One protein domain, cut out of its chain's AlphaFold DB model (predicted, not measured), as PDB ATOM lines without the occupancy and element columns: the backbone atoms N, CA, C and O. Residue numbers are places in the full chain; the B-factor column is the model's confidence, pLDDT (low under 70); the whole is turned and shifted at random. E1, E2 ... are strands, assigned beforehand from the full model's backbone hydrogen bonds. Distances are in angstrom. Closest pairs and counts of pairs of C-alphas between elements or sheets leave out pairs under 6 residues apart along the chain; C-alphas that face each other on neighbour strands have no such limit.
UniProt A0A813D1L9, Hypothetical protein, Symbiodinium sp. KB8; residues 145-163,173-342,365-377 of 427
ATOM      1  N   ARG A 145     -25.248  -7.526 -49.185       92.06
ATOM      2  CA  ARG A 145     -26.064  -7.103 -50.335       92.06
ATOM      3  C   ARG A 145     -27.514  -7.547 -50.218       92.06
ATOM      4  O   ARG A 145     -27.801  -8.576 -49.606       92.06
ATOM      5  N   ALA A 146     -28.397  -6.807 -50.877       92.38
ATOM      6  CA  ALA A 146     -29.808  -7.137 -51.029       92.38
ATOM      7  C   ALA A 146     -30.361  -6.583 -52.348       92.38
ATOM      8  O   ALA A 146     -29.809  -5.640 -52.915       92.38
ATOM      9  N   ILE A 147     -31.481  -7.132 -52.810       92.56
ATOM     10  CA  ILE A 147     -32.417  -6.395 -53.658       92.56
ATOM     11  C   ILE A 147     -33.432  -5.754 -52.718       92.56
ATOM     12  O   ILE A 147     -34.212  -6.463 -52.075       92.56
ATOM     13  N   THR A 148     -33.411  -4.430 -52.640       90.81
ATOM     14  CA  THR A 148     -34.376  -3.649 -51.872       90.81
ATOM     15  C   THR A 148     -35.484  -3.155 -52.783       90.81
ATOM     16  O   THR A 148     -35.219  -2.668 -53.884       90.81
ATOM     17  N   THR A 149     -36.723  -3.270 -52.315       90.88
ATOM     18  CA  THR A 149     -37.873  -2.583 -52.910       90.88
ATOM     19  C   THR A 149     -38.469  -1.683 -51.852       90.88
ATOM     20  O   THR A 149     -38.787  -2.155 -50.764       90.88
ATOM     21  N   ASP A 150     -38.581  -0.408 -52.175       87.06
ATOM     22  CA  ASP A 150     -38.970   0.666 -51.281       87.06
ATOM     23  C   ASP A 150     -40.194   1.387 -51.849       87.06
ATOM     24  O   ASP A 150     -40.341   1.531 -53.069       87.06
ATOM     25  N   SER A 151     -41.090   1.802 -50.965       86.94
ATOM     26  CA  SER A 151     -42.327   2.485 -51.312       86.94
ATOM     27  C   SER A 151     -42.730   3.428 -50.192       86.94
ATOM     28  O   SER A 151     -42.964   2.992 -49.069       86.94
ATOM     29  N   ILE A 152     -42.845   4.710 -50.520       87.31
ATOM     30  CA  ILE A 152     -43.285   5.755 -49.599       87.31
ATOM     31  C   ILE A 152     -44.616   6.334 -50.071       87.31
ATOM     32  O   ILE A 152     -44.825   6.573 -51.265       87.31
ATOM     33  N   LEU A 153     -45.503   6.573 -49.113       85.81
ATOM     34  CA  LEU A 153     -46.783   7.247 -49.254       85.81
ATOM     35  C   LEU A 153     -46.817   8.382 -48.231       85.81
ATOM     36  O   LEU A 153     -46.779   8.116 -47.038       85.81
ATOM     37  N   LEU A 154     -46.934   9.634 -48.671       86.56
ATOM     38  CA  LEU A 154     -47.349  10.738 -47.807       86.56
ATOM     39  C   LEU A 154     -48.789  11.120 -48.139       86.56
ATOM     40  O   LEU A 154     -49.088  11.501 -49.271       86.56
ATOM     41  N   ASN A 155     -49.657  11.050 -47.139       86.50
ATOM     42  CA  ASN A 155     -51.041  11.485 -47.156       86.50
ATOM     43  C   ASN A 155     -51.212  12.764 -46.319       86.50
ATOM     44  O   ASN A 155     -51.427  12.715 -45.111       86.50
ATOM     45  N   GLN A 156     -51.159  13.925 -46.963       85.00
ATOM     46  CA  GLN A 156     -51.391  15.210 -46.307       85.00
ATOM     47  C   GLN A 156     -52.848  15.626 -46.549       85.00
ATOM     48  O   GLN A 156     -53.126  16.344 -47.500       85.00
ATOM     49  N   GLY A 157     -53.790  15.144 -45.728       82.19
ATOM     50  CA  GLY A 157     -55.203  15.564 -45.765       82.19
ATOM     51  C   GLY A 157     -56.132  14.813 -46.735       82.19
ATOM     52  O   GLY A 157     -57.218  15.307 -47.044       82.19
ATOM     53  N   GLY A 158     -55.730  13.642 -47.233       83.88
ATOM     54  CA  GLY A 158     -56.584  12.725 -47.995       83.88
ATOM     55  C   GLY A 158     -57.289  11.700 -47.107       83.88
ATOM     56  O   GLY A 158     -56.810  11.341 -46.032       83.88
ATOM     57  N   SER A 159     -58.436  11.200 -47.564       85.12
ATOM     58  CA  SER A 159     -59.182  10.143 -46.880       85.12
ATOM     59  C   SER A 159     -58.691   8.765 -47.321       85.12
ATOM     60  O   SER A 159     -58.635   8.490 -48.524       85.12
ATOM     61  N   VAL A 160     -58.391   7.895 -46.356       81.75
ATOM     62  CA  VAL A 160     -58.120   6.472 -46.596       81.75
ATOM     63  C   VAL A 160     -59.453   5.737 -46.754       81.75
ATOM     64  O   VAL A 160     -60.318   5.798 -45.880       81.75
ATOM     65  N   ASN A 161     -59.634   5.062 -47.883       83.06
ATOM     66  CA  ASN A 161     -60.803   4.244 -48.182       83.06
ATOM     67  C   ASN A 161     -60.702   2.862 -47.498       83.06
ATOM     68  O   ASN A 161     -59.604   2.421 -47.157       83.06
ATOM     69  N   PRO A 162     -61.815   2.114 -47.346       81.25
ATOM     70  CA  PRO A 162     -61.805   0.782 -46.724       81.25
ATOM     71  C   PRO A 162     -60.957  -0.282 -47.444       81.25
ATOM     72  O   PRO A 162     -60.688  -1.332 -46.868       81.25
ATOM     73  N   ASP A 163     -60.564  -0.040 -48.698       79.94
ATOM     74  CA  ASP A 163     -59.661  -0.889 -49.484       79.94
ATOM     75  C   ASP A 163     -58.172  -0.508 -49.332       79.94
ATOM     76  O   ASP A 163     -57.314  -1.123 -49.962       79.94
ATOM     77  N   PRO A 173     -58.952  21.435 -50.208       72.75
ATOM     78  CA  PRO A 173     -57.978  22.277 -50.918       72.75
ATOM     79  C   PRO A 173     -56.531  22.126 -50.426       72.75
ATOM     80  O   PRO A 173     -55.614  22.528 -51.135       72.75
ATOM     81  N   GLN A 174     -56.326  21.559 -49.235       81.44
ATOM     82  CA  GLN A 174     -55.002  21.252 -48.679       81.44
ATOM     83  C   GLN A 174     -54.573  19.797 -48.923       81.44
ATOM     84  O   GLN A 174     -53.502  19.402 -48.468       81.44
ATOM     85  N   CYS A 175     -55.383  18.984 -49.613       86.62
ATOM     86  CA  CYS A 175     -55.050  17.580 -49.806       86.62
ATOM     87  C   CYS A 175     -53.890  17.397 -50.787       86.62
ATOM     88  O   CYS A 175     -53.999  17.735 -51.968       86.62
ATOM     89  N   LYS A 176     -52.798  16.790 -50.313       85.00
ATOM     90  CA  LYS A 176     -51.671  16.372 -51.144       85.00
ATOM     91  C   LYS A 176     -51.279  14.933 -50.826       85.00
ATOM     92  O   LYS A 176     -50.795  14.634 -49.740       85.00
ATOM     93  N   ILE A 177     -51.434  14.057 -51.815       85.19
ATOM     94  CA  ILE A 177     -50.919  12.686 -51.767       85.19
ATOM     95  C   ILE A 177     -49.646  12.637 -52.608       85.19
ATOM     96  O   ILE A 177     -49.630  13.108 -53.748       85.19
ATOM     97  N   GLN A 178     -48.571  12.098 -52.045       83.69
ATOM     98  CA  GLN A 178     -47.285  11.931 -52.718       83.69
ATOM     99  C   GLN A 178     -46.858  10.476 -52.571       83.69
ATOM    100  O   GLN A 178     -46.863   9.949 -51.463       83.69
ATOM    101  N   THR A 179     -46.485   9.830 -53.671       83.81
ATOM    102  CA  THR A 179     -45.932   8.475 -53.646       83.81
ATOM    103  C   THR A 179     -44.604   8.430 -54.381       83.81
ATOM    104  O   THR A 179     -44.413   9.108 -55.392       83.81
ATOM    105  N   ALA A 180     -43.686   7.607 -53.887       82.44
ATOM    106  CA  ALA A 180     -42.520   7.182 -54.645       82.44
ATOM    107  C   ALA A 180     -42.298   5.681 -54.445       82.44
ATOM    108  O   ALA A 180     -42.661   5.111 -53.419       82.44
ATOM    109  N   PHE A 181     -41.730   5.044 -55.462       85.25
ATOM    110  CA  PHE A 181     -41.410   3.625 -55.476       85.25
ATOM    111  C   PHE A 181     -40.033   3.454 -56.105       85.25
ATOM    112  O   PHE A 181     -39.757   4.042 -57.153       85.25
ATOM    113  N   GLN A 182     -39.186   2.632 -55.495       84.38
ATOM    114  CA  GLN A 182     -37.843   2.366 -55.986       84.38
ATOM    115  C   GLN A 182     -37.481   0.895 -55.792       84.38
ATOM    116  O   GLN A 182     -37.781   0.296 -54.766       84.38
ATOM    117  N   MET A 183     -36.779   0.307 -56.758       87.06
ATOM    118  CA  MET A 183     -36.196  -1.027 -56.620       87.06
ATOM    119  C   MET A 183     -34.743  -0.997 -57.083       87.06
ATOM    120  O   MET A 183     -34.461  -0.601 -58.212       87.06
ATOM    121  N   ALA A 184     -33.822  -1.444 -56.230       90.25
ATOM    122  CA  ALA A 184     -32.392  -1.427 -56.519       90.25
ATOM    123  C   ALA A 184     -31.657  -2.613 -55.880       90.25
ATOM    124  O   ALA A 184     -32.126  -3.238 -54.931       90.25
ATOM    125  N   ARG A 185     -30.459  -2.911 -56.388       93.62
ATOM    126  CA  ARG A 185     -29.478  -3.761 -55.704       93.62
ATOM    127  C   ARG A 185     -28.628  -2.876 -54.805       93.62
ATOM    128  O   ARG A 185     -27.851  -2.074 -55.317       93.62
ATOM    129  N   GLN A 186     -28.769  -3.024 -53.496       92.94
ATOM    130  CA  GLN A 186     -27.953  -2.313 -52.520       92.94
ATOM    131  C   GLN A 186     -26.762  -3.173 -52.076       92.94
ATOM    132  O   GLN A 186     -26.883  -4.389 -51.897       92.94
ATOM    133  N   TYR A 187     -25.612  -2.525 -51.907       93.06
ATOM    134  CA  TYR A 187     -24.340  -3.116 -51.502       93.06
ATOM    135  C   TYR A 187     -23.712  -2.278 -50.387       93.06
ATOM    136  O   TYR A 187     -23.599  -1.059 -50.515       93.06
ATOM    137  N   PHE A 188     -23.229  -2.951 -49.346       91.44
ATOM    138  CA  PHE A 188     -22.609  -2.345 -48.170       91.44
ATOM    139  C   PHE A 188     -21.219  -2.933 -47.978       91.44
ATOM    140  O   PHE A 188     -21.084  -4.098 -47.606       91.44
ATOM    141  N   ALA A 189     -20.185  -2.138 -48.244       91.81
ATOM    142  CA  ALA A 189     -18.791  -2.517 -48.059       91.81
ATOM    143  C   ALA A 189     -18.185  -1.734 -46.887       91.81
ATOM    144  O   ALA A 189     -17.350  -0.848 -47.073       91.81
ATOM    145  N   TYR A 190     -18.597  -2.079 -45.661       88.38
ATOM    146  CA  TYR A 190     -18.085  -1.474 -44.419       88.38
ATOM    147  C   TYR A 190     -16.557  -1.544 -44.308       88.38
ATOM    148  O   TYR A 190     -15.925  -0.599 -43.851       88.38
ATOM    149  N   SER A 191     -15.956  -2.627 -44.808       88.50
ATOM    150  CA  SER A 191     -14.504  -2.826 -44.937       88.50
ATOM    151  C   SER A 191     -13.775  -1.713 -45.709       88.50
ATOM    152  O   SER A 191     -12.572  -1.533 -45.524       88.50
ATOM    153  N   LYS A 192     -14.485  -0.996 -46.592       89.88
ATOM    154  CA  LYS A 192     -13.964   0.061 -47.472       89.88
ATOM    155  C   LYS A 192     -14.640   1.416 -47.249       89.88
ATOM    156  O   LYS A 192     -14.265   2.367 -47.920       89.88
ATOM    157  N   ASN A 193     -15.608   1.507 -46.333       90.81
ATOM    158  CA  ASN A 193     -16.441   2.695 -46.127       90.81
ATOM    159  C   ASN A 193     -17.186   3.125 -47.419       90.81
ATOM    160  O   ASN A 193     -17.197   4.300 -47.777       90.81
ATOM    161  N   LEU A 194     -17.767   2.157 -48.149       92.56
ATOM    162  CA  LEU A 194     -18.486   2.383 -49.417       92.56
ATOM    163  C   LEU A 194     -19.894   1.773 -49.403       92.56
ATOM    164  O   LEU A 194     -20.081   0.646 -48.930       92.56
ATOM    165  N   THR A 195     -20.850   2.443 -50.045       94.31
ATOM    166  CA  THR A 195     -22.113   1.829 -50.483       94.31
ATOM    167  C   THR A 195     -22.319   1.987 -51.982       94.31
ATOM    168  O   THR A 195     -21.703   2.823 -52.642       94.31
ATOM    169  N   ALA A 196     -23.164   1.129 -52.549       94.62
ATOM    170  CA  ALA A 196     -23.637   1.279 -53.915       94.62
ATOM    171  C   ALA A 196     -25.103   0.866 -54.003       94.62
ATOM    172  O   ALA A 196     -25.502  -0.161 -53.457       94.62
ATOM    173  N   MET A 197     -25.884   1.643 -54.741       93.94
ATOM    174  CA  MET A 197     -27.272   1.371 -55.068       93.94
ATOM    175  C   MET A 197     -27.390   1.295 -56.586       93.94
ATOM    176  O   MET A 197     -27.262   2.299 -57.284       93.94
ATOM    177  N   LYS A 198     -27.562   0.078 -57.106       92.31
ATOM    178  CA  LYS A 198     -27.477  -0.226 -58.536       92.31
ATOM    179  C   LYS A 198     -28.818  -0.654 -59.118       92.31
ATOM    180  O   LYS A 198     -29.395  -1.668 -58.712       92.31
ATOM    181  N   ASN A 199     -29.245   0.060 -60.148       91.00
ATOM    182  CA  ASN A 199     -30.359  -0.290 -61.020       91.00
ATOM    183  C   ASN A 199     -30.077  -1.601 -61.789       91.00
ATOM    184  O   ASN A 199     -28.936  -2.085 -61.797       91.00
ATOM    185  N   PRO A 200     -31.077  -2.223 -62.447       88.88
ATOM    186  CA  PRO A 200     -30.883  -3.452 -63.226       88.88
ATOM    187  C   PRO A 200     -29.845  -3.345 -64.359       88.88
ATOM    188  O   PRO A 200     -29.169  -4.327 -64.653       88.88
ATOM    189  N   ASP A 201     -29.667  -2.157 -64.939       90.75
ATOM    190  CA  ASP A 201     -28.676  -1.831 -65.980       90.75
ATOM    191  C   ASP A 201     -27.260  -1.534 -65.431       90.75
ATOM    192  O   ASP A 201     -26.345  -1.237 -66.194       90.75
ATOM    193  N   ASN A 202     -27.067  -1.651 -64.111       90.50
ATOM    194  CA  ASN A 202     -25.869  -1.280 -63.341       90.50
ATOM    195  C   ASN A 202     -25.584   0.232 -63.225       90.50
ATOM    196  O   ASN A 202     -24.567   0.592 -62.617       90.50
ATOM    197  N   SER A 203     -26.471   1.104 -63.718       92.75
ATOM    198  CA  SER A 203     -26.457   2.528 -63.358       92.75
ATOM    199  C   SER A 203     -26.843   2.713 -61.889       92.75
ATOM    200  O   SER A 203     -27.255   1.762 -61.217       92.75
ATOM    201  N   GLY A 204     -26.700   3.926 -61.370       93.00
ATOM    202  CA  GLY A 204     -27.207   4.297 -60.052       93.00
ATOM    203  C   GLY A 204     -26.209   5.132 -59.267       93.00
ATOM    204  O   GLY A 204     -25.515   5.968 -59.837       93.00
ATOM    205  N   VAL A 205     -26.146   4.896 -57.961       94.38
ATOM    206  CA  VAL A 205     -25.410   5.732 -57.008       94.38
ATOM    207  C   VAL A 205     -24.309   4.918 -56.325       94.38
ATOM    208  O   VAL A 205     -24.510   3.748 -55.996       94.38
ATOM    209  N   ILE A 206     -23.135   5.516 -56.139       95.31
ATOM    210  CA  ILE A 206     -22.023   4.971 -55.348       95.31
ATOM    211  C   ILE A 206     -21.608   6.038 -54.338       95.31
ATOM    212  O   ILE A 206     -21.193   7.126 -54.732       95.31
ATOM    213  N   THR A 207     -21.681   5.718 -53.051       94.25
ATOM    214  CA  THR A 207     -21.358   6.650 -51.968       94.25
ATOM    215  C   THR A 207     -20.027   6.245 -51.348       94.25
ATOM    216  O   THR A 207     -19.894   5.165 -50.767       94.25
ATOM    217  N   ASP A 208     -19.021   7.102 -51.514       93.69
ATOM    218  CA  ASP A 208     -17.691   6.961 -50.929       93.69
ATOM    219  C   ASP A 208     -17.561   7.891 -49.723       93.69
ATOM    220  O   ASP A 208     -17.290   9.090 -49.832       93.69
ATOM    221  N   TYR A 209     -17.759   7.301 -48.550       90.81
ATOM    222  CA  TYR A 209     -17.706   7.990 -47.268       90.81
ATOM    223  C   TYR A 209     -16.262   8.357 -46.888       90.81
ATOM    224  O   TYR A 209     -16.044   9.336 -46.182       90.81
ATOM    225  N   SER A 210     -15.256   7.634 -47.404       90.94
ATOM    226  CA  SER A 210     -13.836   7.953 -47.180       90.94
ATOM    227  C   SER A 210     -13.375   9.193 -47.956       90.94
ATOM    228  O   SER A 210     -12.552   9.962 -47.462       90.94
ATOM    229  N   VAL A 211     -13.939   9.410 -49.147       91.88
ATOM    230  CA  VAL A 211     -13.706  10.594 -49.990       91.88
ATOM    231  C   VAL A 211     -14.702  11.723 -49.681       91.88
ATOM    232  O   VAL A 211     -14.480  12.865 -50.083       91.88
ATOM    233  N   GLY A 212     -15.789  11.434 -48.960       91.00
ATOM    234  CA  GLY A 212     -16.842  12.403 -48.664       91.00
ATOM    235  C   GLY A 212     -17.656  12.778 -49.906       91.00
ATOM    236  O   GLY A 212     -17.987  13.951 -50.085       91.00
ATOM    237  N   LYS A 213     -17.931  11.821 -50.803       92.12
ATOM    238  CA  LYS A 213     -18.655  12.065 -52.062       92.12
ATOM    239  C   LYS A 213     -19.647  10.961 -52.401       92.12
ATOM    240  O   LYS A 213     -19.342   9.778 -52.298       92.12
ATOM    241  N   GLU A 214     -20.796  11.369 -52.915       94.06
ATOM    242  CA  GLU A 214     -21.767  10.507 -53.575       94.06
ATOM    243  C   GLU A 214     -21.721  10.729 -55.086       94.06
ATOM    244  O   GLU A 214     -21.762  11.867 -55.545       94.06
ATOM    245  N   TYR A 215     -21.614   9.655 -55.866       94.88
ATOM    246  CA  TYR A 215     -21.451   9.689 -57.316       94.88
ATOM    247  C   TYR A 215     -22.647   9.043 -58.016       94.88
ATOM    248  O   TYR A 215     -22.952   7.874 -57.778       94.88
ATOM    249  N   GLN A 216     -23.259   9.765 -58.950       95.31
ATOM    250  CA  GLN A 216     -24.179   9.198 -59.927       95.31
ATOM    251  C   GLN A 216     -23.369   8.609 -61.091       95.31
ATOM    252  O   GLN A 216     -22.532   9.295 -61.682       95.31
ATOM    253  N   VAL A 217     -23.616   7.345 -61.438       94.88
ATOM    254  CA  VAL A 217     -22.896   6.619 -62.495       94.88
ATOM    255  C   VAL A 217     -23.833   5.928 -63.485       94.88
ATOM    256  O   VAL A 217     -24.925   5.483 -63.125       94.88
ATOM    257  N   ASP A 218     -23.381   5.795 -64.732       95.06
ATOM    258  CA  ASP A 218     -24.066   5.007 -65.765       95.06
ATOM    259  C   ASP A 218     -23.845   3.485 -65.609       95.06
ATOM    260  O   ASP A 218     -23.180   3.014 -64.679       95.06
ATOM    261  N   GLY A 219     -24.420   2.695 -66.525       92.50
ATOM    262  CA  GLY A 219     -24.314   1.229 -66.541       92.50
ATOM    263  C   GLY A 219     -22.899   0.682 -66.775       92.50
ATOM    264  O   GLY A 219     -22.631  -0.486 -66.484       92.50
ATOM    265  N   GLN A 220     -21.983   1.517 -67.265       93.38
ATOM    266  CA  GLN A 220     -20.569   1.226 -67.481       93.38
ATOM    267  C   GLN A 220     -19.699   1.694 -66.298       93.38
ATOM    268  O   GLN A 220     -18.523   1.337 -66.225       93.38
ATOM    269  N   GLY A 221     -20.272   2.453 -65.359       94.31
ATOM    270  CA  GLY A 221     -19.585   3.030 -64.209       94.31
ATOM    271  C   GLY A 221     -18.964   4.405 -64.468       94.31
ATOM    272  O   GLY A 221     -18.223   4.877 -63.608       94.31
ATOM    273  N   ASN A 222     -19.235   5.064 -65.601       96.75
ATOM    274  CA  ASN A 222     -18.769   6.436 -65.820       96.75
ATOM    275  C   ASN A 222     -19.552   7.405 -64.942       96.75
ATOM    276  O   ASN A 222     -20.783   7.355 -64.881       96.75
ATOM    277  N   CYS A 223     -18.825   8.306 -64.289       97.12
ATOM    278  CA  CYS A 223     -19.407   9.335 -63.449       97.12
ATOM    279  C   CYS A 223     -20.158  10.376 -64.284       97.12
ATOM    280  O   CYS A 223     -19.581  10.993 -65.179       97.12
ATOM    281  N   GLN A 224     -21.438  10.562 -63.971       95.94
ATOM    282  CA  GLN A 224     -22.313  11.553 -64.593       95.94
ATOM    283  C   GLN A 224     -22.288  12.860 -63.793       95.94
ATOM    284  O   GLN A 224     -22.116  13.936 -64.363       95.94
ATOM    285  N   ALA A 225     -22.393  12.754 -62.466       95.06
ATOM    286  CA  ALA A 225     -22.225  13.857 -61.528       95.06
ATOM    287  C   ALA A 225     -21.846  13.334 -60.131       95.06
ATOM    288  O   ALA A 225     -22.002  12.145 -59.846       95.06
ATOM    289  N   TYR A 226     -21.386  14.217 -59.245       95.25
ATOM    290  CA  TYR A 226     -21.221  13.918 -57.820       95.25
ATOM    291  C   TYR A 226     -21.847  14.993 -56.925       95.25
ATOM    292  O   TYR A 226     -21.957  16.148 -57.336       95.25
ATOM    293  N   CYS A 227     -22.170  14.631 -55.683       93.50
ATOM    294  CA  CYS A 227     -22.414  15.565 -54.588       93.50
ATOM    295  C   CYS A 227     -21.448  15.332 -53.420       93.50
ATOM    296  O   CYS A 227     -21.094  14.186 -53.135       93.50
ATOM    297  N   PRO A 228     -20.966  16.396 -52.754       91.62
ATOM    298  CA  PRO A 228     -20.205  16.257 -51.521       91.62
ATOM    299  C   PRO A 228     -21.125  15.777 -50.392       91.62
ATOM    300  O   PRO A 228     -22.247  16.258 -50.250       91.62
ATOM    301  N   LEU A 229     -20.631  14.853 -49.573       87.44
ATOM    302  CA  LEU A 229     -21.292  14.441 -48.338       87.44
ATOM    303  C   LEU A 229     -21.016  15.481 -47.231       87.44
ATOM    304  O   LEU A 229     -19.922  16.055 -47.197       87.44
ATOM    305  N   PRO A 230     -21.970  15.748 -46.320       80.62
ATOM    306  CA  PRO A 230     -21.847  16.812 -45.323       80.62
ATOM    307  C   PRO A 230     -20.631  16.608 -44.406       80.62
ATOM    308  O   PRO A 230     -20.450  15.543 -43.841       80.62
ATOM    309  N   ASN A 231     -19.816  17.643 -44.176       65.62
ATOM    310  CA  ASN A 231     -18.512  17.543 -43.482       65.62
ATOM    311  C   ASN A 231     -18.514  16.942 -42.048       65.62
ATOM    312  O   ASN A 231     -17.448  16.811 -41.448       65.62
ATOM    313  N   ARG A 232     -19.672  16.599 -41.467       60.88
ATOM    314  CA  ARG A 232     -19.817  15.907 -40.177       60.88
ATOM    315  C   ARG A 232     -20.635  14.628 -40.365       60.88
ATOM    316  O   ARG A 232     -21.745  14.692 -40.882       60.88
ATOM    317  N   GLY A 233     -20.129  13.500 -39.862       61.97
ATOM    318  CA  GLY A 233     -20.847  12.217 -39.894       61.97
ATOM    319  C   GLY A 233     -20.717  11.433 -41.206       61.97
ATOM    320  O   GLY A 233     -21.564  10.592 -41.481       61.97
ATOM    321  N   ASN A 234     -19.662  11.676 -41.995       68.62
ATOM    322  CA  ASN A 234     -19.332  10.936 -43.225       68.62
ATOM    323  C   ASN A 234     -18.776   9.525 -42.947       68.62
ATOM    324  O   ASN A 234     -17.743   9.127 -43.478       68.62
ATOM    325  N   GLU A 235     -19.450   8.759 -42.099       77.00
ATOM    326  CA  GLU A 235     -19.108   7.369 -41.808       77.00
ATOM    327  C   GLU A 235     -20.238   6.467 -42.301       77.00
ATOM    328  O   GLU A 235     -21.418   6.769 -42.113       77.00
ATOM    329  N   LEU A 236     -19.893   5.350 -42.946       82.19
ATOM    330  CA  LEU A 236     -20.874   4.330 -43.281       82.19
ATOM    331  C   LEU A 236     -21.318   3.637 -41.994       82.19
ATOM    332  O   LEU A 236     -20.691   2.688 -41.513       82.19
ATOM    333  N   PHE A 237     -22.433   4.109 -41.460       78.69
ATOM    334  CA  PHE A 237     -23.044   3.522 -40.287       78.69
ATOM    335  C   PHE A 237     -23.482   2.065 -40.533       78.69
ATOM    336  O   PHE A 237     -23.993   1.732 -41.610       78.69
ATOM    337  N   PRO A 238     -23.308   1.168 -39.544       74.69
ATOM    338  CA  PRO A 238     -23.707  -0.227 -39.668       74.69
ATOM    339  C   PRO A 238     -25.225  -0.344 -39.824       74.69
ATOM    340  O   PRO A 238     -25.976   0.189 -39.014       74.69
ATOM    341  N   PHE A 239     -25.679  -1.123 -40.810       78.69
ATOM    342  CA  PHE A 239     -27.090  -1.485 -40.909       78.69
ATOM    343  C   PHE A 239     -27.455  -2.360 -39.709       78.69
ATOM    344  O   PHE A 239     -26.987  -3.502 -39.584       78.69
ATOM    345  N   ALA A 240     -28.236  -1.792 -38.802       80.75
ATOM    346  CA  ALA A 240     -28.588  -2.361 -37.516       80.75
ATOM    347  C   ALA A 240     -29.971  -1.855 -37.093       80.75
ATOM    348  O   ALA A 240     -30.397  -0.775 -37.491       80.75
ATOM    349  N   ILE A 241     -30.649  -2.646 -36.266       83.75
ATOM    350  CA  ILE A 241     -31.854  -2.212 -35.553       83.75
ATOM    351  C   ILE A 241     -31.432  -1.186 -34.488       83.75
ATOM    352  O   ILE A 241     -30.338  -1.319 -33.929       83.75
ATOM    353  N   ASP A 242     -32.293  -0.212 -34.175       83.81
ATOM    354  CA  ASP A 242     -32.062   0.752 -33.092       83.81
ATOM    355  C   ASP A 242     -31.684   0.046 -31.774       83.81
ATOM    356  O   ASP A 242     -32.337  -0.933 -31.388       83.81
ATOM    357  N   PRO A 243     -30.620   0.488 -31.072       82.56
ATOM    358  CA  PRO A 243     -30.219  -0.102 -29.794       82.56
ATOM    359  C   PRO A 243     -31.295   0.006 -28.696       82.56
ATOM    360  O   PRO A 243     -31.275  -0.786 -27.754       82.56
ATOM    361  N   ASN A 244     -32.226   0.949 -28.827       85.12
ATOM    362  CA  ASN A 244     -33.398   1.175 -27.984       85.12
ATOM    363  C   ASN A 244     -34.670   0.493 -28.525       85.12
ATOM    364  O   ASN A 244     -35.709   0.554 -27.865       85.12
ATOM    365  N   ALA A 245     -34.624  -0.165 -29.692       89.12
ATOM    366  CA  ALA A 245     -35.767  -0.911 -30.208       89.12
ATOM    367  C   ALA A 245     -36.181  -2.031 -29.244       89.12
ATOM    368  O   ALA A 245     -35.375  -2.824 -28.752       89.12
ATOM    369  N   THR A 246     -37.484  -2.138 -29.026       94.38
ATOM    370  CA  THR A 246     -38.093  -3.152 -28.171       94.38
ATOM    371  C   THR A 246     -38.434  -4.403 -28.981       94.38
ATOM    372  O   THR A 246     -38.984  -4.321 -30.077       94.38
ATOM    373  N   LEU A 247     -38.123  -5.594 -28.459       94.44
ATOM    374  CA  LEU A 247     -38.597  -6.847 -29.057       94.44
ATOM    375  C   LEU A 247     -40.079  -7.035 -28.714       94.44
ATOM    376  O   LEU A 247     -40.397  -7.431 -27.589       94.44
ATOM    377  N   VAL A 248     -40.955  -6.824 -29.694       95.31
ATOM    378  CA  VAL A 248     -42.403  -7.038 -29.568       95.31
ATOM    379  C   VAL A 248     -42.706  -8.532 -29.464       95.31
ATOM    380  O   VAL A 248     -43.446  -8.975 -28.587       95.31
ATOM    381  N   GLY A 249     -42.084  -9.343 -30.324       94.00
ATOM    382  CA  GLY A 249     -42.279 -10.789 -30.313       94.00
ATOM    383  C   GLY A 249     -41.839 -11.467 -31.602       94.00
ATOM    384  O   GLY A 249     -40.914 -11.024 -32.280       94.00
ATOM    385  N   SER A 250     -42.509 -12.569 -31.936       94.06
ATOM    386  CA  SER A 250     -42.261 -13.329 -33.158       94.06
ATOM    387  C   SER A 250     -43.532 -13.415 -33.994       94.06
ATOM    388  O   SER A 250     -44.608 -13.661 -33.453       94.06
ATOM    389  N   THR A 251     -43.402 -13.210 -35.304       94.50
ATOM    390  CA  THR A 251     -44.522 -13.153 -36.258       94.50
ATOM    391  C   THR A 251     -44.197 -13.916 -37.546       94.50
ATOM    392  O   THR A 251     -43.062 -14.357 -37.738       94.50
ATOM    393  N   GLN A 252     -45.181 -14.091 -38.427       92.50
ATOM    394  CA  GLN A 252     -44.993 -14.685 -39.752       92.50
ATOM    395  C   GLN A 252     -44.766 -13.600 -40.809       92.50
ATOM    396  O   GLN A 252     -45.606 -12.731 -41.012       92.50
ATOM    397  N   CYS A 253     -43.648 -13.701 -41.520       88.06
ATOM    398  CA  CYS A 253     -43.285 -12.877 -42.667       88.06
ATOM    399  C   CYS A 253     -43.456 -13.707 -43.946       88.06
ATOM    400  O   CYS A 253     -42.503 -14.312 -44.450       88.06
ATOM    401  N   GLY A 254     -44.690 -13.816 -44.442       85.25
ATOM    402  CA  GLY A 254     -45.016 -14.741 -45.528       85.25
ATOM    403  C   GLY A 254     -44.827 -16.199 -45.093       85.25
ATOM    404  O   GLY A 254     -45.597 -16.703 -44.283       85.25
ATOM    405  N   ALA A 255     -43.812 -16.878 -45.632       84.50
ATOM    406  CA  ALA A 255     -43.539 -18.297 -45.365       84.50
ATOM    407  C   ALA A 255     -42.487 -18.559 -44.265       84.50
ATOM    408  O   ALA A 255     -42.156 -19.718 -44.010       84.50
ATOM    409  N   GLN A 256     -41.928 -17.514 -43.642       88.19
ATOM    410  CA  GLN A 256     -40.878 -17.635 -42.623       88.19
ATOM    411  C   GLN A 256     -41.226 -16.896 -41.328       88.19
ATOM    412  O   GLN A 256     -41.840 -15.831 -41.345       88.19
ATOM    413  N   THR A 257     -40.762 -17.429 -40.199       93.00
ATOM    414  CA  THR A 257     -40.900 -16.789 -38.888       93.00
ATOM    415  C   THR A 257     -39.848 -15.690 -38.705       93.00
ATOM    416  O   THR A 257     -38.651 -15.952 -38.824       93.00
ATOM    417  N   CYS A 258     -40.285 -14.487 -38.336       94.69
ATOM    418  CA  CYS A 258     -39.435 -13.354 -37.964       94.69
ATOM    419  C   CYS A 258     -39.456 -13.082 -36.455       94.69
ATOM    420  O   CYS A 258     -40.386 -13.470 -35.745       94.69
ATOM    421  N   GLN A 259     -38.456 -12.341 -35.981       95.75
ATOM    422  CA  GLN A 259     -38.559 -11.485 -34.801       95.75
ATOM    423  C   GLN A 259     -39.000 -10.084 -35.238       95.75
ATOM    424  O   GLN A 259     -38.500  -9.566 -36.236       95.75
ATOM    425  N   HIS A 260     -39.924  -9.492 -34.489       94.94
ATOM    426  CA  HIS A 260     -40.464  -8.152 -34.708       94.94
ATOM    427  C   HIS A 260     -39.916  -7.207 -33.637       94.94
ATOM    428  O   HIS A 260     -40.117  -7.430 -32.440       94.94
ATOM    429  N   TRP A 261     -39.198  -6.183 -34.089       93.69
ATOM    430  CA  TRP A 261     -38.602  -5.134 -33.271       93.69
ATOM    431  C   TRP A 261     -39.280  -3.808 -33.569       93.69
ATOM    432  O   TRP A 261     -39.494  -3.501 -34.736       93.69
ATOM    433  N   ARG A 262     -39.569  -3.027 -32.532       94.44
ATOM    434  CA  ARG A 262     -40.252  -1.741 -32.634       94.44
ATOM    435  C   ARG A 262     -39.450  -0.649 -31.952       94.44
ATOM    436  O   ARG A 262     -39.169  -0.747 -30.755       94.44
ATOM    437  N   PHE A 263     -39.117   0.385 -32.705       91.38
ATOM    438  CA  PHE A 263     -38.587   1.642 -32.203       91.38
ATOM    439  C   PHE A 263     -39.652   2.728 -32.372       91.38
ATOM    440  O   PHE A 263     -40.324   2.769 -33.398       91.38
ATOM    441  N   VAL A 264     -39.817   3.579 -31.362       88.94
ATOM    442  CA  VAL A 264     -40.753   4.707 -31.397       88.94
ATOM    443  C   VAL A 264     -39.967   5.956 -31.042       88.94
ATOM    444  O   VAL A 264     -39.419   6.053 -29.942       88.94
ATOM    445  N   GLU A 265     -39.906   6.897 -31.974       83.81
ATOM    446  CA  GLU A 265     -39.320   8.206 -31.747       83.81
ATOM    447  C   GLU A 265     -40.377   9.127 -31.132       83.81
ATOM    448  O   GLU A 265     -41.480   9.276 -31.665       83.81
ATOM    449  N   VAL A 266     -40.053   9.744 -29.996       82.00
ATOM    450  CA  VAL A 266     -40.947  10.652 -29.268       82.00
ATOM    451  C   VAL A 266     -40.230  11.957 -28.949       82.00
ATOM    452  O   VAL A 266     -39.077  11.938 -28.518       82.00
ATOM    453  N   ILE A 267     -40.923  13.093 -29.064       77.81
ATOM    454  CA  ILE A 267     -40.424  14.371 -28.532       77.81
ATOM    455  C   ILE A 267     -40.461  14.280 -26.996       77.81
ATOM    456  O   ILE A 267     -41.561  14.299 -26.431       77.81
ATOM    457  N   PRO A 268     -39.319  14.230 -26.274       74.69
ATOM    458  CA  PRO A 268     -39.318  13.848 -24.857       74.69
ATOM    459  C   PRO A 268     -40.049  14.837 -23.938       74.69
ATOM    460  O   PRO A 268     -40.549  14.458 -22.885       74.69
ATOM    461  N   ILE A 269     -40.117  16.109 -24.342       79.25
ATOM    462  CA  ILE A 269     -40.756  17.194 -23.580       79.25
ATOM    463  C   ILE A 269     -42.288  17.134 -23.682       79.25
ATOM    464  O   ILE A 269     -42.981  17.539 -22.750       79.25
ATOM    465  N   LEU A 270     -42.819  16.644 -24.807       75.25
ATOM    466  CA  LEU A 270     -44.256  16.647 -25.100       75.25
ATOM    467  C   LEU A 270     -44.884  15.246 -25.056       75.25
ATOM    468  O   LEU A 270     -46.105  15.140 -25.006       75.25
ATOM    469  N   ASN A 271     -44.066  14.184 -25.054       81.81
ATOM    470  CA  ASN A 271     -44.496  12.787 -25.171       81.81
ATOM    471  C   ASN A 271     -45.417  12.563 -26.387       81.81
ATOM    472  O   ASN A 271     -46.441  11.886 -26.302       81.81
ATOM    473  N   ILE A 272     -45.052  13.176 -27.513       80.12
ATOM    474  CA  ILE A 272     -45.741  13.013 -28.791       80.12
ATOM    475  C   ILE A 272     -44.852  12.158 -29.690       80.12
ATOM    476  O   ILE A 272     -43.671  12.480 -29.853       80.12
ATOM    477  N   THR A 273     -45.412  11.079 -30.237       80.38
ATOM    478  CA  THR A 273     -44.773  10.269 -31.281       80.38
ATOM    479  C   THR A 273     -44.456  11.143 -32.490       80.38
ATOM    480  O   THR A 273     -45.224  12.038 -32.834       80.38
ATOM    481  N   MET A 274     -43.305  10.900 -33.103       79.25
ATOM    482  CA  MET A 274     -42.913  11.462 -34.397       79.25
ATOM    483  C   MET A 274     -42.833  10.374 -35.461       79.25
ATOM    484  O   MET A 274     -43.150  10.620 -36.624       79.25
ATOM    485  N   GLU A 275     -42.419   9.174 -35.052       85.25
ATOM    486  CA  GLU A 275     -42.242   8.032 -35.932       85.25
ATOM    487  C   GLU A 275     -42.339   6.709 -35.162       85.25
ATOM    488  O   GLU A 275     -41.812   6.589 -34.054       85.25
ATOM    489  N   GLU A 276     -42.940   5.688 -35.773       89.56
ATOM    490  CA  GLU A 276     -42.801   4.291 -35.348       89.56
ATOM    491  C   GLU A 276     -42.088   3.488 -36.449       89.56
ATOM    492  O   GLU A 276     -42.618   3.323 -37.544       89.56
ATOM    493  N   THR A 277     -40.888   2.974 -36.159       91.19
ATOM    494  CA  THR A 277     -40.149   2.045 -37.030       91.19
ATOM    495  C   THR A 277     -40.335   0.611 -36.536       91.19
ATOM    496  O   THR A 277     -39.842   0.224 -35.471       91.19
ATOM    497  N   ASP A 278     -40.958  -0.220 -37.365       93.12
ATOM    498  CA  ASP A 278     -41.145  -1.651 -37.157       93.12
ATOM    499  C   ASP A 278     -40.210  -2.458 -38.077       93.12
ATOM    500  O   ASP A 278     -40.311  -2.441 -39.302       93.12
ATOM    501  N   SER A 279     -39.271  -3.193 -37.482       93.44
ATOM    502  CA  SER A 279     -38.244  -3.986 -38.166       93.44
ATOM    503  C   SER A 279     -38.478  -5.489 -38.009       93.44
ATOM    504  O   SER A 279     -38.503  -6.022 -36.895       93.44
ATOM    505  N   PHE A 280     -38.569  -6.204 -39.133       94.00
ATOM    506  CA  PHE A 280     -38.851  -7.639 -39.168       94.00
ATOM    507  C   PHE A 280     -37.634  -8.422 -39.660       94.00
ATOM    508  O   PHE A 280     -37.223  -8.322 -40.818       94.00
ATOM    509  N   VAL A 281     -37.054  -9.220 -38.761       93.12
ATOM    510  CA  VAL A 281     -35.786  -9.930 -38.979       93.12
ATOM    511  C   VAL A 281     -35.992 -11.438 -38.886       93.12
ATOM    512  O   VAL A 281     -36.407 -11.958 -37.849       93.12
ATOM    513  N   ALA A 282     -35.673 -12.150 -39.963       92.75
ATOM    514  CA  ALA A 282     -35.643 -13.610 -40.012       92.75
ATOM    515  C   ALA A 282     -34.215 -14.139 -39.799       92.75
ATOM    516  O   ALA A 282     -33.238 -13.396 -39.888       92.75
ATOM    517  N   THR A 283     -34.082 -15.445 -39.556       89.06
ATOM    518  CA  THR A 283     -32.775 -16.119 -39.528       89.06
ATOM    519  C   THR A 283     -32.573 -16.889 -40.829       89.06
ATOM    520  O   THR A 283     -33.160 -17.953 -41.021       89.06
ATOM    521  N   VAL A 284     -31.718 -16.377 -41.713       83.25
ATOM    522  CA  VAL A 284     -31.393 -16.980 -43.014       83.25
ATOM    523  C   VAL A 284     -29.979 -17.555 -42.946       83.25
ATOM    524  O   VAL A 284     -29.031 -16.860 -42.598       83.25
ATOM    525  N   ASN A 285     -29.824 -18.849 -43.242       81.50
ATOM    526  CA  ASN A 285     -28.541 -19.574 -43.167       81.50
ATOM    527  C   ASN A 285     -27.814 -19.480 -41.803       81.50
ATOM    528  O   ASN A 285     -26.602 -19.655 -41.728       81.50
ATOM    529  N   GLY A 286     -28.551 -19.230 -40.715       80.88
ATOM    530  CA  GLY A 286     -27.993 -19.050 -39.369       80.88
ATOM    531  C   GLY A 286     -27.570 -17.614 -39.032       80.88
ATOM    532  O   GLY A 286     -27.224 -17.358 -37.881       80.88
ATOM    533  N   ALA A 287     -27.652 -16.682 -39.985       82.94
ATOM    534  CA  ALA A 287     -27.425 -15.255 -39.777       82.94
ATOM    535  C   ALA A 287     -28.762 -14.485 -39.712       82.94
ATOM    536  O   ALA A 287     -29.732 -14.879 -40.365       82.94
ATOM    537  N   PRO A 288     -28.851 -13.390 -38.939       85.69
ATOM    538  CA  PRO A 288     -30.008 -12.502 -38.973       85.69
ATOM    539  C   PRO A 288     -30.062 -11.741 -40.309       85.69
ATOM    540  O   PRO A 288     -29.051 -11.234 -40.793       85.69
ATOM    541  N   ALA A 289     -31.252 -11.655 -40.897       89.06
ATOM    542  CA  ALA A 289     -31.518 -10.992 -42.168       89.06
ATOM    543  C   ALA A 289     -32.792 -10.135 -42.056       89.06
ATOM    544  O   ALA A 289     -33.807 -10.647 -41.569       89.06
ATOM    545  N   PRO A 290     -32.786  -8.866 -42.505       91.44
ATOM    546  CA  PRO A 290     -34.012  -8.093 -42.625       91.44
ATOM    547  C   PRO A 290     -34.913  -8.745 -43.680       91.44
ATOM    548  O   PRO A 290     -34.436  -9.330 -44.655       91.44
ATOM    549  N   VAL A 291     -36.221  -8.639 -43.483       92.50
ATOM    550  CA  VAL A 291     -37.230  -9.091 -44.451       92.50
ATOM    551  C   VAL A 291     -38.031  -7.896 -44.934       92.50
ATOM    552  O   VAL A 291     -38.168  -7.685 -46.138       92.50
ATOM    553  N   TYR A 292     -38.506  -7.084 -43.996       91.75
ATOM    554  CA  TYR A 292     -39.075  -5.776 -44.270       91.75
ATOM    555  C   TYR A 292     -38.925  -4.858 -43.053       91.75
ATOM    556  O   TYR A 292     -38.730  -5.322 -41.925       91.75
ATOM    557  N   ILE A 293     -38.975  -3.560 -43.318       91.62
ATOM    558  CA  ILE A 293     -39.038  -2.471 -42.353       91.62
ATOM    559  C   ILE A 293     -40.228  -1.611 -42.774       91.62
ATOM    560  O   ILE A 293     -40.348  -1.273 -43.954       91.62
ATOM    561  N   THR A 294     -41.100  -1.282 -41.829       91.50
ATOM    562  CA  THR A 294     -42.180  -0.308 -42.018       91.50
ATOM    563  C   THR A 294     -41.924   0.884 -41.105       91.50
ATOM    564  O   THR A 294     -41.530   0.700 -39.955       91.50
ATOM    565  N   GLN A 295     -42.102   2.099 -41.612       90.38
ATOM    566  CA  GLN A 295     -41.994   3.333 -40.834       90.38
ATOM    567  C   GLN A 295     -43.316   4.081 -40.953       90.38
ATOM    568  O   GLN A 295     -43.736   4.408 -42.064       90.38
ATOM    569  N   HIS A 296     -43.958   4.348 -39.823       87.56
ATOM    570  CA  HIS A 296     -45.152   5.180 -39.735       87.56
ATOM    571  C   HIS A 296     -44.711   6.602 -39.398       87.56
ATOM    572  O   HIS A 296     -44.086   6.834 -38.365       87.56
ATOM    573  N   ILE A 297     -44.988   7.543 -40.299       85.94
ATOM    574  CA  ILE A 297     -44.553   8.938 -40.207       85.94
ATOM    575  C   ILE A 297     -45.681   9.720 -39.523       85.94
ATOM    576  O   ILE A 297     -46.669  10.081 -40.165       85.94
ATOM    577  N   GLU A 298     -45.533   9.973 -38.221       84.31
ATOM    578  CA  GLU A 298     -46.581  10.505 -37.333       84.31
ATOM    579  C   GLU A 298     -46.209  11.859 -36.687       84.31
ATOM    580  O   GLU A 298     -46.234  11.992 -35.464       84.31
ATOM    581  N   PRO A 299     -45.827  12.903 -37.447       74.94
ATOM    582  CA  PRO A 299     -45.386  14.161 -36.869       74.94
ATOM    583  C   PRO A 299     -46.513  14.803 -36.059       74.94
ATOM    584  O   PRO A 299     -47.575  15.128 -36.586       74.94
ATOM    585  N   LEU A 300     -46.230  15.051 -34.781       74.94
ATOM    586  CA  LEU A 300     -47.188  15.579 -33.807       74.94
ATOM    587  C   LEU A 300     -48.365  14.626 -33.492       74.94
ATOM    588  O   LEU A 300     -49.389  15.082 -32.986       74.94
ATOM    589  N   GLY A 301     -48.198  13.315 -33.706       73.06
ATOM    590  CA  GLY A 301     -49.172  12.282 -33.330       73.06
ATOM    591  C   GLY A 301     -50.300  12.045 -34.340       73.06
ATOM    592  O   GLY A 301     -51.245  11.329 -34.026       73.06
ATOM    593  N   GLU A 302     -50.204  12.627 -35.537       77.94
ATOM    594  CA  GLU A 302     -51.101  12.372 -36.669       77.94
ATOM    595  C   GLU A 302     -50.317  11.655 -37.776       77.94
ATOM    596  O   GLU A 302     -49.310  12.175 -38.261       77.94
ATOM    597  N   GLN A 303     -50.766  10.467 -38.190       80.50
ATOM    598  CA  GLN A 303     -50.111   9.679 -39.238       80.50
ATOM    599  C   GLN A 303     -50.285  10.355 -40.607       80.50
ATOM    600  O   GLN A 303     -51.365  10.330 -41.202       80.50
ATOM    601  N   ILE A 304     -49.206  10.944 -41.133       83.88
ATOM    602  CA  ILE A 304     -49.190  11.589 -42.457       83.88
ATOM    603  C   ILE A 304     -48.581  10.710 -43.546       83.88
ATOM    604  O   ILE A 304     -48.488  11.157 -44.689       83.88
ATOM    605  N   GLY A 305     -48.097   9.510 -43.231       85.31
ATOM    606  CA  GLY A 305     -47.496   8.651 -44.238       85.31
ATOM    607  C   GLY A 305     -46.869   7.368 -43.720       85.31
ATOM    608  O   GLY A 305     -46.721   7.169 -42.519       85.31
ATOM    609  N   ASP A 306     -46.475   6.536 -44.677       86.94
ATOM    610  CA  ASP A 306     -45.869   5.228 -44.473       86.94
ATOM    611  C   ASP A 306     -44.701   5.030 -45.447       86.94
ATOM    612  O   ASP A 306     -44.831   5.309 -46.643       86.94
ATOM    613  N   GLU A 307     -43.584   4.497 -44.959       87.88
ATOM    614  CA  GLU A 307     -42.480   3.972 -45.769       87.88
ATOM    615  C   GLU A 307     -42.397   2.455 -45.558       87.88
ATOM    616  O   GLU A 307     -42.309   1.976 -44.430       87.88
ATOM    617  N   ASN A 308     -42.445   1.682 -46.643       89.69
ATOM    618  CA  ASN A 308     -42.363   0.226 -46.625       89.69
ATOM    619  C   ASN A 308     -41.163  -0.228 -47.456       89.69
ATOM    620  O   ASN A 308     -41.224  -0.265 -48.690       89.69
ATOM    621  N   GLN A 309     -40.100  -0.639 -46.767       90.69
ATOM    622  CA  GLN A 309     -38.873  -1.146 -47.365       90.69
ATOM    623  C   GLN A 309     -38.786  -2.663 -47.189       90.69
ATOM    624  O   GLN A 309     -38.808  -3.191 -46.080       90.69
ATOM    625  N   THR A 310     -38.665  -3.398 -48.289       92.81
ATOM    626  CA  THR A 310     -38.585  -4.864 -48.308       92.81
ATOM    627  C   THR A 310     -37.228  -5.326 -48.821       92.81
ATOM    628  O   THR A 310     -36.662  -4.750 -49.752       92.81
ATOM    629  N   PHE A 311     -36.707  -6.395 -48.221       91.56
ATOM    630  CA  PHE A 311     -35.386  -6.944 -48.499       91.56
ATOM    631  C   PHE A 311     -35.529  -8.356 -49.058       91.56
ATOM    632  O   PHE A 311     -36.007  -9.276 -48.395       91.56
ATOM    633  N   SER A 312     -35.074  -8.545 -50.291       91.12
ATOM    634  CA  SER A 312     -35.042  -9.844 -50.958       91.12
ATOM    635  C   SER A 312     -33.618 -10.194 -51.381       91.12
ATOM    636  O   SER A 312     -32.768  -9.322 -51.557       91.12
ATOM    637  N   GLN A 313     -33.328 -11.493 -51.504       90.44
ATOM    638  CA  GLN A 313     -31.979 -11.998 -51.804       90.44
ATOM    639  C   GLN A 313     -30.891 -11.455 -50.851       90.44
ATOM    640  O   GLN A 313     -29.753 -11.236 -51.271       90.44
ATOM    641  N   TRP A 314     -31.241 -11.230 -49.577       89.50
ATOM    642  CA  TRP A 314     -30.287 -10.795 -48.559       89.50
ATOM    643  C   TRP A 314     -29.123 -11.780 -48.454       89.50
ATOM    644  O   TRP A 314     -29.321 -12.991 -48.319       89.50
ATOM    645  N   GLN A 315     -27.908 -11.246 -48.489       88.19
ATOM    646  CA  GLN A 315     -26.691 -12.018 -48.345       88.19
ATOM    647  C   GLN A 315     -25.667 -11.247 -47.512       88.19
ATOM    648  O   GLN A 315     -25.152 -10.216 -47.949       88.19
ATOM    649  N   ASP A 316     -25.332 -11.805 -46.348       84.88
ATOM    650  CA  ASP A 316     -24.039 -11.569 -45.708       84.88
ATOM    651  C   ASP A 316     -22.957 -12.267 -46.548       84.88
ATOM    652  O   ASP A 316     -23.152 -13.381 -47.050       84.88
ATOM    653  N   MET A 317     -21.834 -11.591 -46.770       83.56
ATOM    654  CA  MET A 317     -20.720 -12.116 -47.552       83.56
ATOM    655  C   MET A 317     -19.765 -12.990 -46.720       83.56
ATOM    656  O   MET A 317     -18.783 -13.488 -47.272       83.56
ATOM    657  N   ASP A 318     -20.028 -13.216 -45.428       79.75
ATOM    658  CA  ASP A 318     -19.202 -14.020 -44.508       79.75
ATOM    659  C   ASP A 318     -17.741 -13.523 -44.438       79.75
ATOM    660  O   ASP A 318     -16.786 -14.304 -44.435       79.75
ATOM    661  N   GLY A 319     -17.547 -12.202 -44.475       75.00
ATOM    662  CA  GLY A 319     -16.218 -11.579 -44.527       75.00
ATOM    663  C   GLY A 319     -15.498 -11.679 -45.882       75.00
ATOM    664  O   GLY A 319     -14.344 -11.263 -45.986       75.00
ATOM    665  N   LYS A 320     -16.148 -12.195 -46.936       82.88
ATOM    666  CA  LYS A 320     -15.673 -12.034 -48.321       82.88
ATOM    667  C   LYS A 320     -15.893 -10.593 -48.772       82.88
ATOM    668  O   LYS A 320     -16.808  -9.924 -48.300       82.88
ATOM    669  N   THR A 321     -15.089 -10.155 -49.735       86.88
ATOM    670  CA  THR A 321     -15.202  -8.815 -50.312       86.88
ATOM    671  C   THR A 321     -15.878  -8.841 -51.681       86.88
ATOM    672  O   THR A 321     -15.751  -9.798 -52.450       86.88
ATOM    673  N   PHE A 322     -16.618  -7.783 -52.000       91.62
ATOM    674  CA  PHE A 322     -17.182  -7.559 -53.324       91.62
ATOM    675  C   PHE A 322     -16.094  -7.270 -54.362       91.62
ATOM    676  O   PHE A 322     -15.062  -6.646 -54.077       91.62
ATOM    677  N   ALA A 323     -16.374  -7.661 -55.609       90.06
ATOM    678  CA  ALA A 323     -15.561  -7.283 -56.756       90.06
ATOM    679  C   ALA A 323     -15.462  -5.743 -56.856       90.06
ATOM    680  O   ALA A 323     -16.496  -5.075 -56.769       90.06
ATOM    681  N   PRO A 324     -14.265  -5.160 -57.077       87.69
ATOM    682  CA  PRO A 324     -14.097  -3.705 -57.162       87.69
ATOM    683  C   PRO A 324     -14.998  -3.021 -58.200       87.69
ATOM    684  O   PRO A 324     -15.400  -1.877 -58.002       87.69
ATOM    685  N   SER A 325     -15.377  -3.735 -59.266       90.44
ATOM    686  CA  SER A 325     -16.284  -3.261 -60.320       90.44
ATOM    687  C   SER A 325     -17.670  -2.830 -59.824       90.44
ATOM    688  O   SER A 325     -18.307  -2.018 -60.485       90.44
ATOM    689  N   VAL A 326     -18.130  -3.304 -58.658       93.06
ATOM    690  CA  VAL A 326     -19.405  -2.866 -58.051       93.06
ATOM    691  C   VAL A 326     -19.366  -1.382 -57.655       93.06
ATOM    692  O   VAL A 326     -20.364  -0.680 -57.812       93.06
ATOM    693  N   PHE A 327     -18.204  -0.911 -57.191       95.12
ATOM    694  CA  PHE A 327     -17.980   0.439 -56.660       95.12
ATOM    695  C   PHE A 327     -17.057   1.284 -57.553       95.12
ATOM    696  O   PHE A 327     -16.567   2.328 -57.132       95.12
ATOM    697  N   THR A 328     -16.763   0.834 -58.776       92.81
ATOM    698  CA  THR A 328     -15.879   1.582 -59.678       92.81
ATOM    699  C   THR A 328     -16.600   2.810 -60.224       92.81
ATOM    700  O   THR A 328     -17.638   2.685 -60.871       92.81
ATOM    701  N   VAL A 329     -16.008   3.983 -59.991       96.31
ATOM    702  CA  VAL A 329     -16.427   5.271 -60.556       96.31
ATOM    703  C   VAL A 329     -15.362   5.716 -61.563       96.31
ATOM    704  O   VAL A 329     -14.322   6.275 -61.204       96.31
ATOM    705  N   VAL A 330     -15.592   5.436 -62.844       96.56
ATOM    706  CA  VAL A 330     -14.708   5.869 -63.933       96.56
ATOM    707  C   VAL A 330     -14.826   7.387 -64.075       96.56
ATOM    708  O   VAL A 330     -15.923   7.933 -64.181       96.56
ATOM    709  N   GLY A 331     -13.687   8.082 -64.035       96.31
ATOM    710  CA  GLY A 331     -13.644   9.547 -64.085       96.31
ATOM    711  C   GLY A 331     -13.949  10.260 -62.760       96.31
ATOM    712  O   GLY A 331     -14.168  11.464 -62.785       96.31
ATOM    713  N   ALA A 332     -13.928   9.577 -61.604       95.50
ATOM    714  CA  ALA A 332     -14.244  10.167 -60.289       95.50
ATOM    715  C   ALA A 332     -13.536  11.509 -59.992       95.50
ATOM    716  O   ALA A 332     -14.152  12.438 -59.469       95.50
ATOM    717  N   ALA A 333     -12.254  11.631 -60.354       94.75
ATOM    718  CA  ALA A 333     -11.454  12.839 -60.127       94.75
ATOM    719  C   ALA A 333     -11.853  14.031 -61.021       94.75
ATOM    720  O   ALA A 333     -11.653  15.177 -60.632       94.75
ATOM    721  N   SER A 334     -12.411  13.763 -62.204       96.00
ATOM    722  CA  SER A 334     -12.866  14.761 -63.183       96.00
ATOM    723  C   SER A 334     -14.391  14.897 -63.234       96.00
ATOM    724  O   SER A 334     -14.915  15.565 -64.122       96.00
ATOM    725  N   CYS A 335     -15.113  14.227 -62.334       95.56
ATOM    726  CA  CYS A 335     -16.566  14.219 -62.340       95.56
ATOM    727  C   CYS A 335     -17.107  15.600 -61.935       95.56
ATOM    728  O   CYS A 335     -16.638  16.150 -60.934       95.56
ATOM    729  N   PRO A 336     -18.069  16.179 -62.675       95.44
ATOM    730  CA  PRO A 336     -18.650  17.464 -62.315       95.44
ATOM    731  C   PRO A 336     -19.502  17.338 -61.048       95.44
ATOM    732  O   PRO A 336     -20.169  16.327 -60.824       95.44
ATOM    733  N   MET A 337     -19.508  18.382 -60.222       93.62
ATOM    734  CA  MET A 337     -20.486  18.497 -59.141       93.62
ATOM    735  C   MET A 337     -21.866  18.771 -59.751       93.62
ATOM    736  O   MET A 337     -21.974  19.605 -60.653       93.62
ATOM    737  N   SER A 338     -22.915  18.086 -59.288       91.38
ATOM    738  CA  SER A 338     -24.273  18.387 -59.753       91.38
ATOM    739  C   SER A 338     -24.731  19.757 -59.254       91.38
ATOM    740  O   SER A 338     -24.428  20.166 -58.135       91.38
ATOM    741  N   GLN A 339     -25.536  20.440 -60.064       86.69
ATOM    742  CA  GLN A 339     -26.227  21.661 -59.643       86.69
ATOM    743  C   GLN A 339     -27.254  21.374 -58.532       86.69
ATOM    744  O   GLN A 339     -27.530  22.243 -57.718       86.69
ATOM    745  N   GLN A 340     -27.759  20.137 -58.452       81.06
ATOM    746  CA  GLN A 340     -28.765  19.700 -57.474       81.06
ATOM    747  C   GLN A 340     -28.181  19.321 -56.099       81.06
ATOM    748  O   GLN A 340     -28.921  18.925 -55.209       81.06
ATOM    749  N   CYS A 341     -26.864  19.432 -55.894       76.06
ATOM    750  CA  CYS A 341     -26.249  19.134 -54.592       76.06
ATOM    751  C   CYS A 341     -26.576  20.158 -53.505       76.06
ATOM    752  O   CYS A 341     -26.414  19.879 -52.319       76.06
ATOM    753  N   GLN A 342     -26.981  21.354 -53.922       61.94
ATOM    754  CA  GLN A 342     -27.529  22.392 -53.066       61.94
ATOM    755  C   GLN A 342     -29.039  22.368 -53.292       61.94
ATOM    756  O   GLN A 342     -29.536  23.074 -54.164       61.94
ATOM    757  N   ARG A 365     -34.478   9.759 -47.067       38.66
ATOM    758  CA  ARG A 365     -34.179   8.390 -46.572       38.66
ATOM    759  C   ARG A 365     -33.974   7.281 -47.627       38.66
ATOM    760  O   ARG A 365     -34.019   6.105 -47.291       38.66
ATOM    761  N   PHE A 366     -33.646   7.599 -48.886       39.00
ATOM    762  CA  PHE A 366     -33.275   6.537 -49.854       39.00
ATOM    763  C   PHE A 366     -31.806   6.061 -49.734       39.00
ATOM    764  O   PHE A 366     -31.379   5.164 -50.463       39.00
ATOM    765  N   GLY A 367     -31.042   6.613 -48.783       30.11
ATOM    766  CA  GLY A 367     -29.896   5.955 -48.151       30.11
ATOM    767  C   GLY A 367     -30.332   5.422 -46.784       30.11
ATOM    768  O   GLY A 367     -30.988   6.150 -46.047       30.11
ATOM    769  N   MET A 368     -30.007   4.158 -46.476       31.23
ATOM    770  CA  MET A 368     -30.556   3.415 -45.328       31.23
ATOM    771  C   MET A 368     -30.654   4.231 -44.038       31.23
ATOM    772  O   MET A 368     -29.659   4.790 -43.571       31.23
ATOM    773  N   ASN A 369     -31.826   4.164 -43.413       32.22
ATOM    774  CA  ASN A 369     -32.055   4.687 -42.079       32.22
ATOM    775  C   ASN A 369     -31.085   4.016 -41.085       32.22
ATOM    776  O   ASN A 369     -31.069   2.787 -40.954       32.22
ATOM    777  N   VAL A 370     -30.267   4.820 -40.402       32.88
ATOM    778  CA  VAL A 370     -29.529   4.395 -39.212       32.88
ATOM    779  C   VAL A 370     -30.022   5.246 -38.046       32.88
ATOM    780  O   VAL A 370     -30.098   6.465 -38.179       32.88
ATOM    781  N   PRO A 371     -30.352   4.615 -36.913       30.52
ATOM    782  CA  PRO A 371     -30.924   5.309 -35.775       30.52
ATOM    783  C   PRO A 371     -29.931   6.235 -35.066       30.52
ATOM    784  O   PRO A 371     -28.833   5.816 -34.690       30.52
ATOM    785  N   GLY A 372     -30.383   7.467 -34.813       28.27
ATOM    786  CA  GLY A 372     -29.668   8.502 -34.066       28.27
ATOM    787  C   GLY A 372     -29.036   9.582 -34.953       28.27
ATOM    788  O   GLY A 372     -28.061   9.321 -35.651       28.27
ATOM    789  N   GLU A 373     -29.542  10.812 -34.810       26.92
ATOM    790  CA  GLU A 373     -29.132  12.055 -35.492       26.92
ATOM    791  C   GLU A 373     -29.526  12.153 -36.980       26.92
ATOM    792  O   GLU A 373     -28.873  11.613 -37.877       26.92
ATOM    793  N   GLY A 374     -30.560  12.950 -37.256       31.22
ATOM    794  CA  GLY A 374     -31.061  13.248 -38.592       31.22
ATOM    795  C   GLY A 374     -30.016  13.936 -39.471       31.22
ATOM    796  O   GLY A 374     -29.590  15.068 -39.224       31.22
ATOM    797  N   ARG A 375     -29.609  13.252 -40.546       36.66
ATOM    798  CA  ARG A 375     -28.600  13.719 -41.506       36.66
ATOM    799  C   ARG A 375     -29.073  13.495 -42.940       36.66
ATOM    800  O   ARG A 375     -29.680  12.480 -43.263       36.66
ATOM    801  N   ARG A 376     -28.807  14.481 -43.802       30.23
ATOM    802  CA  ARG A 376     -29.286  14.523 -45.192       30.23
ATOM    803  C   ARG A 376     -28.453  13.606 -46.092       30.23
ATOM    804  O   ARG A 376     -27.241  13.791 -46.182       30.23
ATOM    805  N   SER A 377     -29.118  12.716 -46.829       30.69
ATOM    806  CA  SER A 377     -28.580  12.113 -48.057       30.69
ATOM    807  C   SER A 377     -29.282  12.762 -49.255       30.69
ATOM    808  O   SER A 377     -30.506  12.749 -49.326       30.69
TER     809      SER A 377
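AT A GLANCE: This is residues 145 to 163, 173 to 342 and 365 to 377 of the 427 residues of the protein "Hypothetical protein" of Symbiodinium sp. KB8 (UniProt A0A813D1L9). One long, twisted antiparallel sheet makes this domain: the long strands E1, E2 and E8 to E11 lie side by side as a slab with E7 at its edge, and the short strands E3 to E6 form a smaller wing beyond the bend of E2. Residues 229 to 245 lead from E6 at one edge to E7 at the other, and residues 317 to 342 run from E11 past the short wing. The printed part has 202 residues, no named helix and eleven named strands, E1 to E11 along the chain; across the sheet the order is E6 E5 E4 E3 E2 E1 E11 E10 E9 E8 E7. The class is all strand, and the whole is compact, with a radius of gyration of the C-alphas of 18.5 A and spans of 50 by 49 by 36 A.

HOW THE PARTS SIT: E1, residues 145 to 156, is antiparallel to E2, residues 176 to 189, at 163 degrees; N 150 and O 182 are 2.8 A apart, within hydrogen-bond range. E2 bends by 64 degrees at residue 185. With E3, residues 194 to 198, E4, residues 204 to 208, E5, residues 213 to 217, and E6, residues 223 to 228, it makes a meander, each strand the antiparallel neighbour of the one before. The hairpin of E2 and E3 has directions at 123 degrees, with N 187 and O 196 at 2.8 A. E7, residues 246 to 253, E8, residues 256 to 267, E9, residues 272 to 284, E10, residues 287 to 297, and E11, residues 305 to 316, make a second meander. In the hairpin of E9 and E10, N 278 and O 294 are 2.8 A apart. E11 and E1 are antiparallel neighbours at 178 degrees, with N 310 and O 149 at 2.8 A. E6 and E7 are the edge strands and are apart.

IN THESE COORDINATES: E1 begins at C-alpha 145, (-26.064, -7.103, -50.335), and spans 34.0 A. E2 spans 38.0 A, E8 35.0 A, E9 36.2 A, E10 29.6 A and E11 31.0 A. E7 bends by 64 degrees at residue 250 and E11 by 72 degrees at residue 313. E11 ends at C-alpha 316, (-24.039, -11.569, -45.708).

THE WHOLE: The C-alphas farthest apart are those of Pro 173 and Lys 320, at 54.5 A. Residues 164 to 172 are not printed, with a gap of 23.3 A between C-alphas 163 and 173; residues 343 to 364 are also not printed, with 16.8 A between C-alphas 342 and 365. The link from E6 to E7 is long. The mean pLDDT of the printed part is 84.1; residues 231 to 234, 342 and 365 to 377 are under 70.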